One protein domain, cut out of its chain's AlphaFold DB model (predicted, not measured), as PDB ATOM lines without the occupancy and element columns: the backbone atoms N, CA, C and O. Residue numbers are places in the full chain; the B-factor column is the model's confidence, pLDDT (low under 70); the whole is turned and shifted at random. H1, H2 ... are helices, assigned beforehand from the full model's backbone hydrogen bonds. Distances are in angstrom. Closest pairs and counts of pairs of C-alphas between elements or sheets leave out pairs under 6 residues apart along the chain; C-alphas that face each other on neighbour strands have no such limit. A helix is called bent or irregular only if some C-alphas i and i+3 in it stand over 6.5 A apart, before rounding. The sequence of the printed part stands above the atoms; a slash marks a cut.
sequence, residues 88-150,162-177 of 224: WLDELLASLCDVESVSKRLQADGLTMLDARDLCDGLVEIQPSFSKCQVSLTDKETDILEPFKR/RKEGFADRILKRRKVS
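What this domain is: This is residues 88 to 150 and 162 to 177 of the 224 residues of an uncharacterized protein of Phytophthora nicotianae (UniProt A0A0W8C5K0). H1 and H2 form a helical hairpin that makes the core together with H5, which crosses it steeply; short H3 turns off the end of H2, and H4 sits far out, touching no helix. Residues 88 to 94 of H1 stick out. The printed part has 79 residues with five named helices, H1 to H5 along the chain, and no named strand: all helix. It is loose, with a radius of gyration of the C-alphas of 14.6 A, and spans 43 by 30 by 22 A.

How they stand to each other: Start at the longest helix, H1, residues 88 to 106: its residues 98 to 106 alone touch H2, residues 113 to 126, in a hairpin at a shallow tilt of 8 degrees, opposite ways, the closest C-alphas being those of Val 102 and Leu 119, 6.4 A apart. Next find H5, residues 166 to 177, whose residues 166 to 167 alone touch H1 at a steep tilt of 59 degrees; the closest C-alphas are those of Val 102 and Ala 167, 5.1 A apart. With residues 167 to 171 alone H5 touches H2, at a steep tilt of 64 degrees; the C-alphas of Leu 119 and Ala 167, the closest, are 6.2 A apart. H3, residues 128 to 133, only just touches H2, only at the corner, with 3 pairs of C-alphas within 8 A, closest at Val 124 and Phe 130, 5.6 A. H4, residues 139 to 148, is apart from H1, H2, H3 and H5. Every O i to N i+4 pair is within hydrogen-bond range in H1 and H2, against 7 of 8 in H5, 4 of 6 in H4 and 0 of 2 in H3, where 2 of 3 O i to N i+3 pairs are.

Where its parts are: Find C-alpha 88 at (91.912, 77.812, 124.849); from there H1 runs 27.2 A to C-alpha 106. H2 measures 20.3 A, H3 10.0 A and H4 14.9 A; H4 is irregular, with C-alphas 144 and 147 7.1 A apart. H5 runs 17.7 A to C-alpha 177 at (118.649, 93.702, 140.909).

The domain as a whole: The two C-alphas farthest apart, of Lys 140 and Arg 162, are 44.5 A apart. Residues 151 to 161 are not printed; C-alphas 150 and 162 are 30.7 A apart across this cut. Of the links printed whole, none is long. Look for pLDDT under 70 in 18 residues, among them 132 to 137 and 174 to 177.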
ATOM      1  N   TRP A  88      92.252  76.393 124.902       83.62
ATOM      2  CA  TRP A  88      91.912  77.812 124.849       83.62
ATOM      3  C   TRP A  88      91.316  78.322 126.171       83.62
ATOM      4  O   TRP A  88      91.640  79.422 126.611       83.62
ATOM      5  N   LEU A  89      90.467  77.526 126.829       87.12
ATOM      6  CA  LEU A  89      89.924  77.847 128.151       87.12
ATOM      7  C   LEU A  89      91.020  77.862 129.218       87.12
ATOM      8  O   LEU A  89      91.013  78.758 130.059       87.12
ATOM      9  N   ASP A  90      91.953  76.912 129.172       85.50
ATOM     10  CA  ASP A  90      93.095  76.872 130.088       85.50
ATOM     11  C   ASP A  90      93.994  78.107 129.917       85.50
ATOM     12  O   ASP A  90      94.387  78.729 130.905       85.50
ATOM     13  N   GLU A  91      94.266  78.516 128.675       84.81
ATOM     14  CA  GLU A  91      95.031  79.730 128.371       84.81
ATOM     15  C   GLU A  91      94.307  81.001 128.843       84.81
ATOM     16  O   GLU A  91      94.912  81.874 129.474       84.81
ATOM     17  N   LEU A  92      92.994  81.083 128.616       84.56
ATOM     18  CA  LEU A  92      92.175  82.195 129.095       84.56
ATOM     19  C   LEU A  92      92.157  82.265 130.630       84.56
ATOM     20  O   LEU A  92      92.276  83.351 131.198       84.56
ATOM     21  N   LEU A  93      92.026  81.123 131.307       86.19
ATOM     22  CA  LEU A  93      92.063  81.051 132.767       86.19
ATOM     23  C   LEU A  93      93.417  81.505 133.315       86.19
ATOM     24  O   LEU A  93      93.445  82.289 134.263       86.19
ATOM     25  N   ALA A  94      94.524  81.070 132.706       84.56
ATOM     26  CA  ALA A  94      95.863  81.506 133.097       84.56
ATOM     27  C   ALA A  94      96.025  83.033 132.971       84.56
ATOM     28  O   ALA A  94      96.445  83.684 133.928       84.56
ATOM     29  N   SER A  95      95.596  83.611 131.841       81.50
ATOM     30  CA  SER A  95      95.599  85.067 131.625       81.50
ATOM     31  C   SER A  95      94.779  85.811 132.688       81.50
ATOM     32  O   SER A  95      95.246  86.799 133.262       81.50
ATOM     33  N   LEU A  96      93.576  85.324 133.009       86.38
ATOM     34  CA  LEU A  96      92.731  85.945 134.031       86.38
ATOM     35  C   LEU A  96      93.350  85.858 135.433       86.38
ATOM     36  O   LEU A  96      93.253  86.823 136.193       86.38
ATOM     37  N   CYS A  97      94.022  84.754 135.769       87.50
ATOM     38  CA  CYS A  97      94.740  84.614 137.037       87.50
ATOM     39  C   CYS A  97      95.911  85.603 137.165       87.50
ATOM     40  O   CYS A  97      96.122  86.164 138.246       87.50
ATOM     41  N   ASP A  98      96.651  85.857 136.085       87.44
ATOM     42  CA  ASP A  98      97.756  86.824 136.086       87.44
ATOM     43  C   ASP A  98      97.244  88.262 136.294       87.44
ATOM     44  O   ASP A  98      97.757  88.993 137.152       87.44
ATOM     45  N   VAL A  99      96.172  88.646 135.587       87.31
ATOM     46  CA  VAL A  99      95.505  89.954 135.747       87.31
ATOM     47  C   VAL A  99      94.929  90.115 137.154       87.31
ATOM     48  O   VAL A  99      95.057  91.182 137.766       87.31
ATOM     49  N   GLU A 100      94.315  89.066 137.701       89.88
ATOM     50  CA  GLU A 100      93.791  89.063 139.066       89.88
ATOM     51  C   GLU A 100      94.921  89.249 140.090       89.88
ATOM     52  O   GLU A 100      94.783  90.040 141.027       89.88
ATOM     53  N   SER A 101      96.057  88.570 139.900       90.44
ATOM     54  CA  SER A 101      97.229  88.694 140.771       90.44
ATOM     55  C   SER A 101      97.762  90.128 140.807       90.44
ATOM     56  O   SER A 101      97.997  90.657 141.898       90.44
ATOM     57  N   VAL A 102      97.909  90.774 139.646       89.94
ATOM     58  CA  VAL A 102      98.327  92.183 139.556       89.94
ATOM     59  C   VAL A 102      97.301  93.092 140.219       89.94
ATOM     60  O   VAL A 102      97.669  93.918 141.052       89.94
ATOM     61  N   SER A 103      96.016  92.901 139.922       89.38
ATOM     62  CA  SER A 103      94.934  93.730 140.466       89.38
ATOM     63  C   SER A 103      94.881  93.675 141.995       89.38
ATOM     64  O   SER A 103      94.844  94.717 142.651       89.38
ATOM     65  N   LYS A 104      94.964  92.471 142.581       90.69
ATOM     66  CA  LYS A 104      95.037  92.289 144.039       90.69
ATOM     67  C   LYS A 104      96.273  92.956 144.633       90.69
ATOM     68  O   LYS A 104      96.196  93.529 145.716       90.69
ATOM     69  N   ARG A 105      97.414  92.892 143.939       89.31
ATOM     70  CA  ARG A 105      98.655  93.503 144.423       89.31
ATOM     71  C   ARG A 105      98.599  95.027 144.378       89.31
ATOM     72  O   ARG A 105      99.051  95.651 145.328       89.31
ATOM     73  N   LEU A 106      98.020  95.610 143.330       88.81
ATOM     74  CA  LEU A 106      97.834  97.061 143.203       88.81
ATOM     75  C   LEU A 106      96.945  97.644 144.310       88.81
ATOM     76  O   LEU A 106      97.122  98.794 144.693       88.81
ATOM     77  N   GLN A 107      96.007  96.848 144.826       90.38
ATOM     78  CA  GLN A 107      95.119  97.224 145.929       90.38
ATOM     79  C   GLN A 107      95.745  97.019 147.319       90.38
ATOM     80  O   GLN A 107      95.110  97.352 148.317       90.38
ATOM     81  N   ALA A 108      96.947  96.443 147.414       88.19
ATOM     82  CA  ALA A 108      97.588  96.169 148.695       88.19
ATOM     83  C   ALA A 108      98.211  97.432 149.308       88.19
ATOM     84  O   ALA A 108      98.846  98.235 148.619       88.19
ATOM     85  N   ASP A 109      98.107  97.555 150.631       86.44
ATOM     86  CA  ASP A 109      98.763  98.626 151.375       86.44
ATOM     87  C   ASP A 109     100.294  98.532 151.257       86.44
ATOM     88  O   ASP A 109     100.887  97.450 151.284       86.44
ATOM     89  N   GLY A 110     100.956  99.686 151.140       83.69
ATOM     90  CA  GLY A 110     102.418  99.772 151.064       83.69
ATOM     91  C   GLY A 110     103.022  99.488 149.683       83.69
ATOM     92  O   GLY A 110     104.240  99.342 149.580       83.69
ATOM     93  N   LEU A 111     102.207  99.427 148.625       87.62
ATOM     94  CA  LEU A 111     102.689  99.381 147.245       87.62
ATOM     95  C   LEU A 111     103.324 100.726 146.848       87.62
ATOM     96  O   LEU A 111     102.700 101.782 146.963       87.62
ATOM     97  N   THR A 112     104.558 100.705 146.340       86.31
ATOM     98  CA  THR A 112     105.189 101.922 145.806       86.31
ATOM     99  C   THR A 112     104.754 102.192 144.361       86.31
ATOM    100  O   THR A 112     104.441 101.272 143.607       86.31
ATOM    101  N   MET A 113     104.815 103.452 143.917       85.00
ATOM    102  CA  MET A 113     104.585 103.800 142.502       85.00
ATOM    103  C   MET A 113     105.567 103.102 141.556       85.00
ATOM    104  O   MET A 113     105.229 102.806 140.413       85.00
ATOM    105  N   LEU A 114     106.781 102.808 142.040       81.81
ATOM    106  CA  LEU A 114     107.727 101.984 141.305       81.81
ATOM    107  C   LEU A 114     107.114 100.588 141.132       81.81
ATOM    108  O   LEU A 114     107.018 100.120 140.006       81.81
ATOM    109  N   ASP A 115     106.682  99.917 142.212       84.88
ATOM    110  CA  ASP A 115     106.086  98.563 142.165       84.88
ATOM    111  C   ASP A 115     104.889  98.500 141.210       84.88
ATOM    112  O   ASP A 115     104.823  97.584 140.396       84.88
ATOM    113  N   ALA A 116     104.005  99.503 141.243       87.56
ATOM    114  CA  ALA A 116     102.891  99.618 140.303       87.56
ATOM    115  C   ALA A 116     103.360  99.616 138.841       87.56
ATOM    116  O   ALA A 116     102.780  98.923 138.008       87.56
ATOM    117  N   ARG A 117     104.432 100.358 138.536       87.56
ATOM    118  CA  ARG A 117     104.983 100.447 137.182       87.56
ATOM    119  C   ARG A 117     105.497  99.099 136.684       87.56
ATOM    120  O   ARG A 117     105.072  98.672 135.624       87.56
ATOM    121  N   ASP A 118     106.330  98.402 137.458       87.12
ATOM    122  CA  ASP A 118     106.856  97.100 137.010       87.12
ATOM    123  C   ASP A 118     105.747  96.052 136.878       87.12
ATOM    124  O   ASP A 118     105.830  95.191 136.006       87.12
ATOM    125  N   LEU A 119     104.708  96.108 137.721       90.00
ATOM    126  CA  LEU A 119     103.542  95.234 137.583       90.00
ATOM    127  C   LEU A 119     102.799  95.486 136.267       90.00
ATOM    128  O   LEU A 119     102.440  94.528 135.583       90.00
ATOM    129  N   CYS A 120     102.591  96.754 135.905       87.31
ATOM    130  CA  CYS A 120     101.987  97.126 134.627       87.31
ATOM    131  C   CYS A 120     102.879  96.735 133.440       87.31
ATOM    132  O   CYS A 120     102.377  96.150 132.485       87.31
ATOM    133  N   ASP A 121     104.185  97.000 133.513       86.94
ATOM    134  CA  ASP A 121     105.146  96.667 132.455       86.94
ATOM    135  C   ASP A 121     105.193  95.148 132.223       86.94
ATOM    136  O   ASP A 121     105.038  94.682 131.093       86.94
ATOM    137  N   GLY A 122     105.301  94.357 133.294       87.31
ATOM    138  CA  GLY A 122     105.288  92.898 133.195       87.31
ATOM    139  C   GLY A 122     103.963  92.347 132.659       87.31
ATOM    140  O   GLY A 122     103.962  91.373 131.908       87.31
ATOM    141  N   LEU A 123     102.828  92.970 132.991       87.81
ATOM    142  CA  LEU A 123     101.530  92.576 132.437       87.81
ATOM    143  C   LEU A 123     101.440  92.862 130.928       87.81
ATOM    144  O   LEU A 123     100.892  92.046 130.186       87.81
ATOM    145  N   VAL A 124     102.001  93.982 130.468       85.69
ATOM    146  CA  VAL A 124     102.078  94.328 129.039       85.69
ATOM    147  C   VAL A 124     103.002  93.371 128.276       85.69
ATOM    148  O   VAL A 124     102.688  93.017 127.141       85.69
ATOM    149  N   GLU A 125     104.092  92.902 128.895       84.25
ATOM    150  CA  GLU A 125     104.973  91.878 128.310       84.25
ATOM    151  C   GLU A 125     104.246  90.547 128.062       84.25
ATOM    152  O   GLU A 125     104.434  89.932 127.013       84.25
ATOM    153  N   ILE A 126     103.410  90.100 129.007       79.44
ATOM    154  CA  ILE A 126     102.649  88.846 128.862       79.44
ATOM    155  C   ILE A 126     101.457  89.018 127.927       79.44
ATOM    156  O   ILE A 126     101.131  88.113 127.159       79.44
ATOM    157  N   GLN A 127     100.798  90.172 127.984       76.38
ATOM    158  CA  GLN A 127      99.572  90.408 127.245       76.38
ATOM    159  C   GLN A 127      99.656  91.730 126.460       76.38
ATOM    160  O   GLN A 127      99.159  92.771 126.905       76.38
ATOM    161  N   PRO A 128     100.199  91.680 125.224       76.06
ATOM    162  CA  PRO A 128     100.390  92.851 124.363       76.06
ATOM    163  C   PRO A 128      99.089  93.575 124.002       76.06
ATOM    164  O   PRO A 128      99.100  94.733 123.595       76.06
ATOM    165  N   SER A 129      97.930  92.926 124.162       73.19
ATOM    166  CA  SER A 129      96.639  93.589 123.969       73.19
ATOM    167  C   SER A 129      96.422  94.756 124.942       73.19
ATOM    168  O   SER A 129      95.679  95.679 124.609       73.19
ATOM    169  N   PHE A 130      97.085  94.759 126.107       67.44
ATOM    170  CA  PHE A 130      97.050  95.887 127.045       67.44
ATOM    171  C   PHE A 130      97.911  97.076 126.609       67.44
ATOM    172  O   PHE A 130      97.655  98.187 127.072       67.44
ATOM    173  N   SER A 131      98.847  96.909 125.663       70.38
ATOM    174  CA  SER A 131      99.619  98.032 125.101       70.38
ATOM    175  C   SER A 131      98.712  99.099 124.485       70.38
ATOM    176  O   SER A 131      99.064 100.271 124.459       70.38
ATOM    177  N   LYS A 132      97.504  98.725 124.038       68.94
ATOM    178  CA  LYS A 132      96.514  99.667 123.493       68.94
ATOM    179  C   LYS A 132      95.997 100.677 124.530       68.94
ATOM    180  O   LYS A 132      95.501 101.731 124.149       68.94
ATOM    181  N   CYS A 133      96.101 100.365 125.821       58.25
ATOM    182  CA  CYS A 133      95.748 101.275 126.911       58.25
ATOM    183  C   CYS A 133      96.912 102.187 127.325       58.25
ATOM    184  O   CYS A 133      96.724 103.060 128.171       58.25
ATOM    185  N   GLN A 134      98.104 101.999 126.748       61.34
ATOM    186  CA  GLN A 134      99.227 102.894 126.969       61.34
ATOM    187  C   GLN A 134      98.969 104.200 126.217       61.34
ATOM    188  O   GLN A 134      98.720 104.213 125.013       61.34
ATOM    189  N   VAL A 135      98.998 105.312 126.945       68.50
ATOM    190  CA  VAL A 135      98.849 106.636 126.344       68.50
ATOM    191  C   VAL A 135     100.092 106.915 125.500       68.50
ATOM    192  O   VAL A 135     101.211 106.876 126.013       68.50
ATOM    193  N   SER A 136      99.901 107.192 124.209       64.31
ATOM    194  CA  SER A 136     100.962 107.727 123.359       64.31
ATOM    195  C   SER A 136     101.313 109.125 123.851       64.31
ATOM    196  O   SER A 136     100.526 110.057 123.703       64.31
ATOM    197  N   LEU A 137     102.482 109.245 124.472       69.50
ATOM    198  CA  LEU A 137     103.061 110.535 124.816       69.50
ATOM    199  C   LEU A 137     103.440 111.268 123.527       69.50
ATOM    200  O   LEU A 137     103.883 110.647 122.558       69.50
ATOM    201  N   THR A 138     103.247 112.581 123.509       78.69
ATOM    202  CA  THR A 138     103.710 113.434 122.409       78.69
ATOM    203  C   THR A 138     105.237 113.513 122.396       78.69
ATOM    204  O   THR A 138     105.869 113.385 123.443       78.69
ATOM    205  N   ASP A 139     105.840 113.798 121.238       76.69
ATOM    206  CA  ASP A 139     107.307 113.870 121.089       76.69
ATOM    207  C   ASP A 139     107.963 114.823 122.111       76.69
ATOM    208  O   ASP A 139     109.035 114.566 122.654       76.69
ATOM    209  N   LYS A 140     107.260 115.906 122.463       79.06
ATOM    210  CA  LYS A 140     107.702 116.871 123.481       79.06
ATOM    211  C   LYS A 140     107.711 116.275 124.886       79.06
ATOM    212  O   LYS A 140     108.593 116.584 125.678       79.06
ATOM    213  N   GLU A 141     106.720 115.453 125.216       78.88
ATOM    214  CA  GLU A 141     106.643 114.771 126.508       78.88
ATOM    215  C   GLU A 141     107.695 113.666 126.594       78.88
ATOM    216  O   GLU A 141     108.313 113.500 127.644       78.88
ATOM    217  N   THR A 142     107.965 112.955 125.495       74.00
ATOM    218  CA  THR A 142     109.041 111.959 125.459       74.00
ATOM    219  C   THR A 142     110.423 112.596 125.604       74.00
ATOM    220  O   THR A 142     111.237 112.069 126.361       74.00
ATOM    221  N   ASP A 143     110.661 113.758 124.985       76.69
ATOM    222  CA  ASP A 143     111.925 114.501 125.107       76.69
ATOM    223  C   ASP A 143     112.179 114.989 126.544       76.69
ATOM    224  O   ASP A 143     113.312 114.976 127.027       76.69
ATOM    225  N   ILE A 144     111.124 115.377 127.268       77.50
ATOM    226  CA  ILE A 144     111.221 115.782 128.683       77.50
ATOM    227  C   ILE A 144     111.537 114.581 129.590       77.50
ATOM    228  O   ILE A 144     112.154 114.741 130.646       77.50
ATOM    229  N   LEU A 145     111.120 113.376 129.193       70.38
ATOM    230  CA  LEU A 145     111.273 112.152 129.979       70.38
ATOM    231  C   LEU A 145     112.544 111.355 129.655       70.38
ATOM    232  O   LEU A 145     112.910 110.484 130.446       70.38
ATOM    233  N   GLU A 146     113.242 111.661 128.558       69.25
ATOM    234  CA  GLU A 146     114.529 111.046 128.183       69.25
ATOM    235  C   GLU A 146     115.550 111.006 129.341       69.25
ATOM    236  O   GLU A 146     116.061 109.923 129.638       69.25
ATOM    237  N   PRO A 147     115.776 112.094 130.112       71.94
ATOM    238  CA  PRO A 147     116.689 112.078 131.262       71.94
ATOM    239  C   PRO A 147     116.295 111.103 132.386       71.94
ATOM    240  O   PRO A 147     117.118 110.784 133.244       71.94
ATOM    241  N   PHE A 148     115.040 110.647 132.410       56.34
ATOM    242  CA  PHE A 148     114.467 109.778 133.444       56.34
ATOM    243  C   PHE A 148     114.271 108.331 132.974       56.34
ATOM    244  O   PHE A 148     113.794 107.482 133.741       56.34
ATOM    245  N   LYS A 149     114.632 108.026 131.724       57.84
ATOM    246  CA  LYS A 149     114.500 106.694 131.136       57.84
ATOM    247  C   LYS A 149     115.504 105.747 131.796       57.84
ATOM    248  O   LYS A 149     116.712 105.954 131.752       57.84
ATOM    249  N   ARG A 150     115.006 104.696 132.449       56.59
ATOM    250  CA  ARG A 150     115.848 103.682 133.099       56.59
ATOM    251  C   ARG A 150     116.025 102.509 132.138       56.59
ATOM    252  O   ARG A 150     115.024 101.933 131.722       56.59
ATOM    253  N   ARG A 162     105.765  76.969 143.073       50.31
ATOM    254  CA  ARG A 162     104.342  76.838 142.672       50.31
ATOM    255  C   ARG A 162     103.322  77.680 143.472       50.31
ATOM    256  O   ARG A 162     102.128  77.528 143.246       50.31
ATOM    257  N   LYS A 163     103.758  78.496 144.438       55.47
ATOM    258  CA  LYS A 163     102.891  79.244 145.369       55.47
ATOM    259  C   LYS A 163     102.914  80.761 145.169       55.47
ATOM    260  O   LYS A 163     102.203  81.456 145.883       55.47
ATOM    261  N   GLU A 164     103.735  81.276 144.259       68.12
ATOM    262  CA  GLU A 164     103.933  82.720 144.100       68.12
ATOM    263  C   GLU A 164     103.134  83.249 142.911       68.12
ATOM    264  O   GLU A 164     103.274  82.749 141.793       68.12
ATOM    265  N   GLY A 165     102.288  84.253 143.163       82.00
ATOM    266  CA  GLY A 165     101.493  84.903 142.127       82.00
ATOM    267  C   GLY A 165     102.372  85.645 141.122       82.00
ATOM    268  O   GLY A 165     103.523  85.995 141.403       82.00
ATOM    269  N   PHE A 166     101.829  85.906 139.937       87.31
ATOM    270  CA  PHE A 166     102.521  86.640 138.881       87.31
ATOM    271  C   PHE A 166     103.079  87.991 139.359       87.31
ATOM    272  O   PHE A 166     104.245  88.306 139.110       87.31
ATOM    273  N   ALA A 167     102.299  88.732 140.149       86.38
ATOM    274  CA  ALA A 167     102.732  89.996 140.730       86.38
ATOM    275  C   ALA A 167     103.947  89.840 141.665       86.38
ATOM    276  O   ALA A 167     104.896  90.622 141.603       86.38
ATOM    277  N   ASP A 168     103.962  88.799 142.501       86.75
ATOM    278  CA  ASP A 168     105.077  88.538 143.417       86.75
ATOM    279  C   ASP A 168     106.355  88.177 142.657       86.75
ATOM    280  O   ASP A 168     107.444  88.611 143.039       86.75
ATOM    281  N   ARG A 169     106.231  87.439 141.545       86.81
ATOM    282  CA  ARG A 169     107.363  87.103 140.668       86.81
ATOM    283  C   ARG A 169     108.012  88.354 140.075       86.81
ATOM    284  O   ARG A 169     109.240  88.454 140.086       86.81
ATOM    285  N   ILE A 170     107.212  89.313 139.606       86.56
ATOM    286  CA  ILE A 170     107.714  90.594 139.079       86.56
ATOM    287  C   ILE A 170     108.450  91.372 140.176       86.56
ATOM    288  O   ILE A 170     109.601  91.776 139.999       86.56
ATOM    289  N   LEU A 171     107.828  91.537 141.345       84.06
ATOM    290  CA  LEU A 171     108.411  92.334 142.430       84.06
ATOM    291  C   LEU A 171     109.670  91.690 143.026       84.06
ATOM    292  O   LEU A 171     110.611  92.390 143.416       84.06
ATOM    293  N   LYS A 172     109.734  90.356 143.068       83.50
ATOM    294  CA  LYS A 172     110.948  89.634 143.468       83.50
ATOM    295  C   LYS A 172     112.089  89.824 142.480       83.50
ATOM    296  O   LYS A 172     113.220  90.001 142.931       83.50
ATOM    297  N   ARG A 173     111.810  89.850 141.170       75.19
ATOM    298  CA  ARG A 173     112.831  90.108 140.140       75.19
ATOM    299  C   ARG A 173     113.545  91.441 140.394       75.19
ATOM    300  O   ARG A 173     114.770  91.493 140.348       75.19
ATOM    301  N   ARG A 174     112.807  92.491 140.773       67.00
ATOM    302  CA  ARG A 174     113.402  93.786 141.142       67.00
ATOM    303  C   ARG A 174     114.282  93.706 142.391       67.00
ATOM    304  O   ARG A 174     115.366  94.282 142.402       67.00
ATOM    305  N   LYS A 175     113.836  93.006 143.441       62.41
ATOM    306  CA  LYS A 175     114.569  92.908 144.722       62.41
ATOM    307  C   LYS A 175     115.973  92.316 144.578       62.41
ATOM    308  O   LYS A 175     116.838  92.650 145.376       62.41
ATOM    309  N   VAL A 176     116.194  91.473 143.570       57.66
ATOM    310  CA  VAL A 176     117.499  90.853 143.284       57.66
ATOM    311  C   VAL A 176     118.431  91.790 142.495       57.66
ATOM    312  O   VAL A 176     119.642  91.626 142.556       57.66
ATOM    313  N   SER A 177     117.894  92.803 141.803       50.72
ATOM    314  CA  SER A 177     118.649  93.702 140.909       50.72
ATOM    315  C   SER A 177     118.856  95.123 141.463       50.72
ATOM    316  O   SER A 177     119.447  95.964 140.784       50.72
TER     317      SER A 177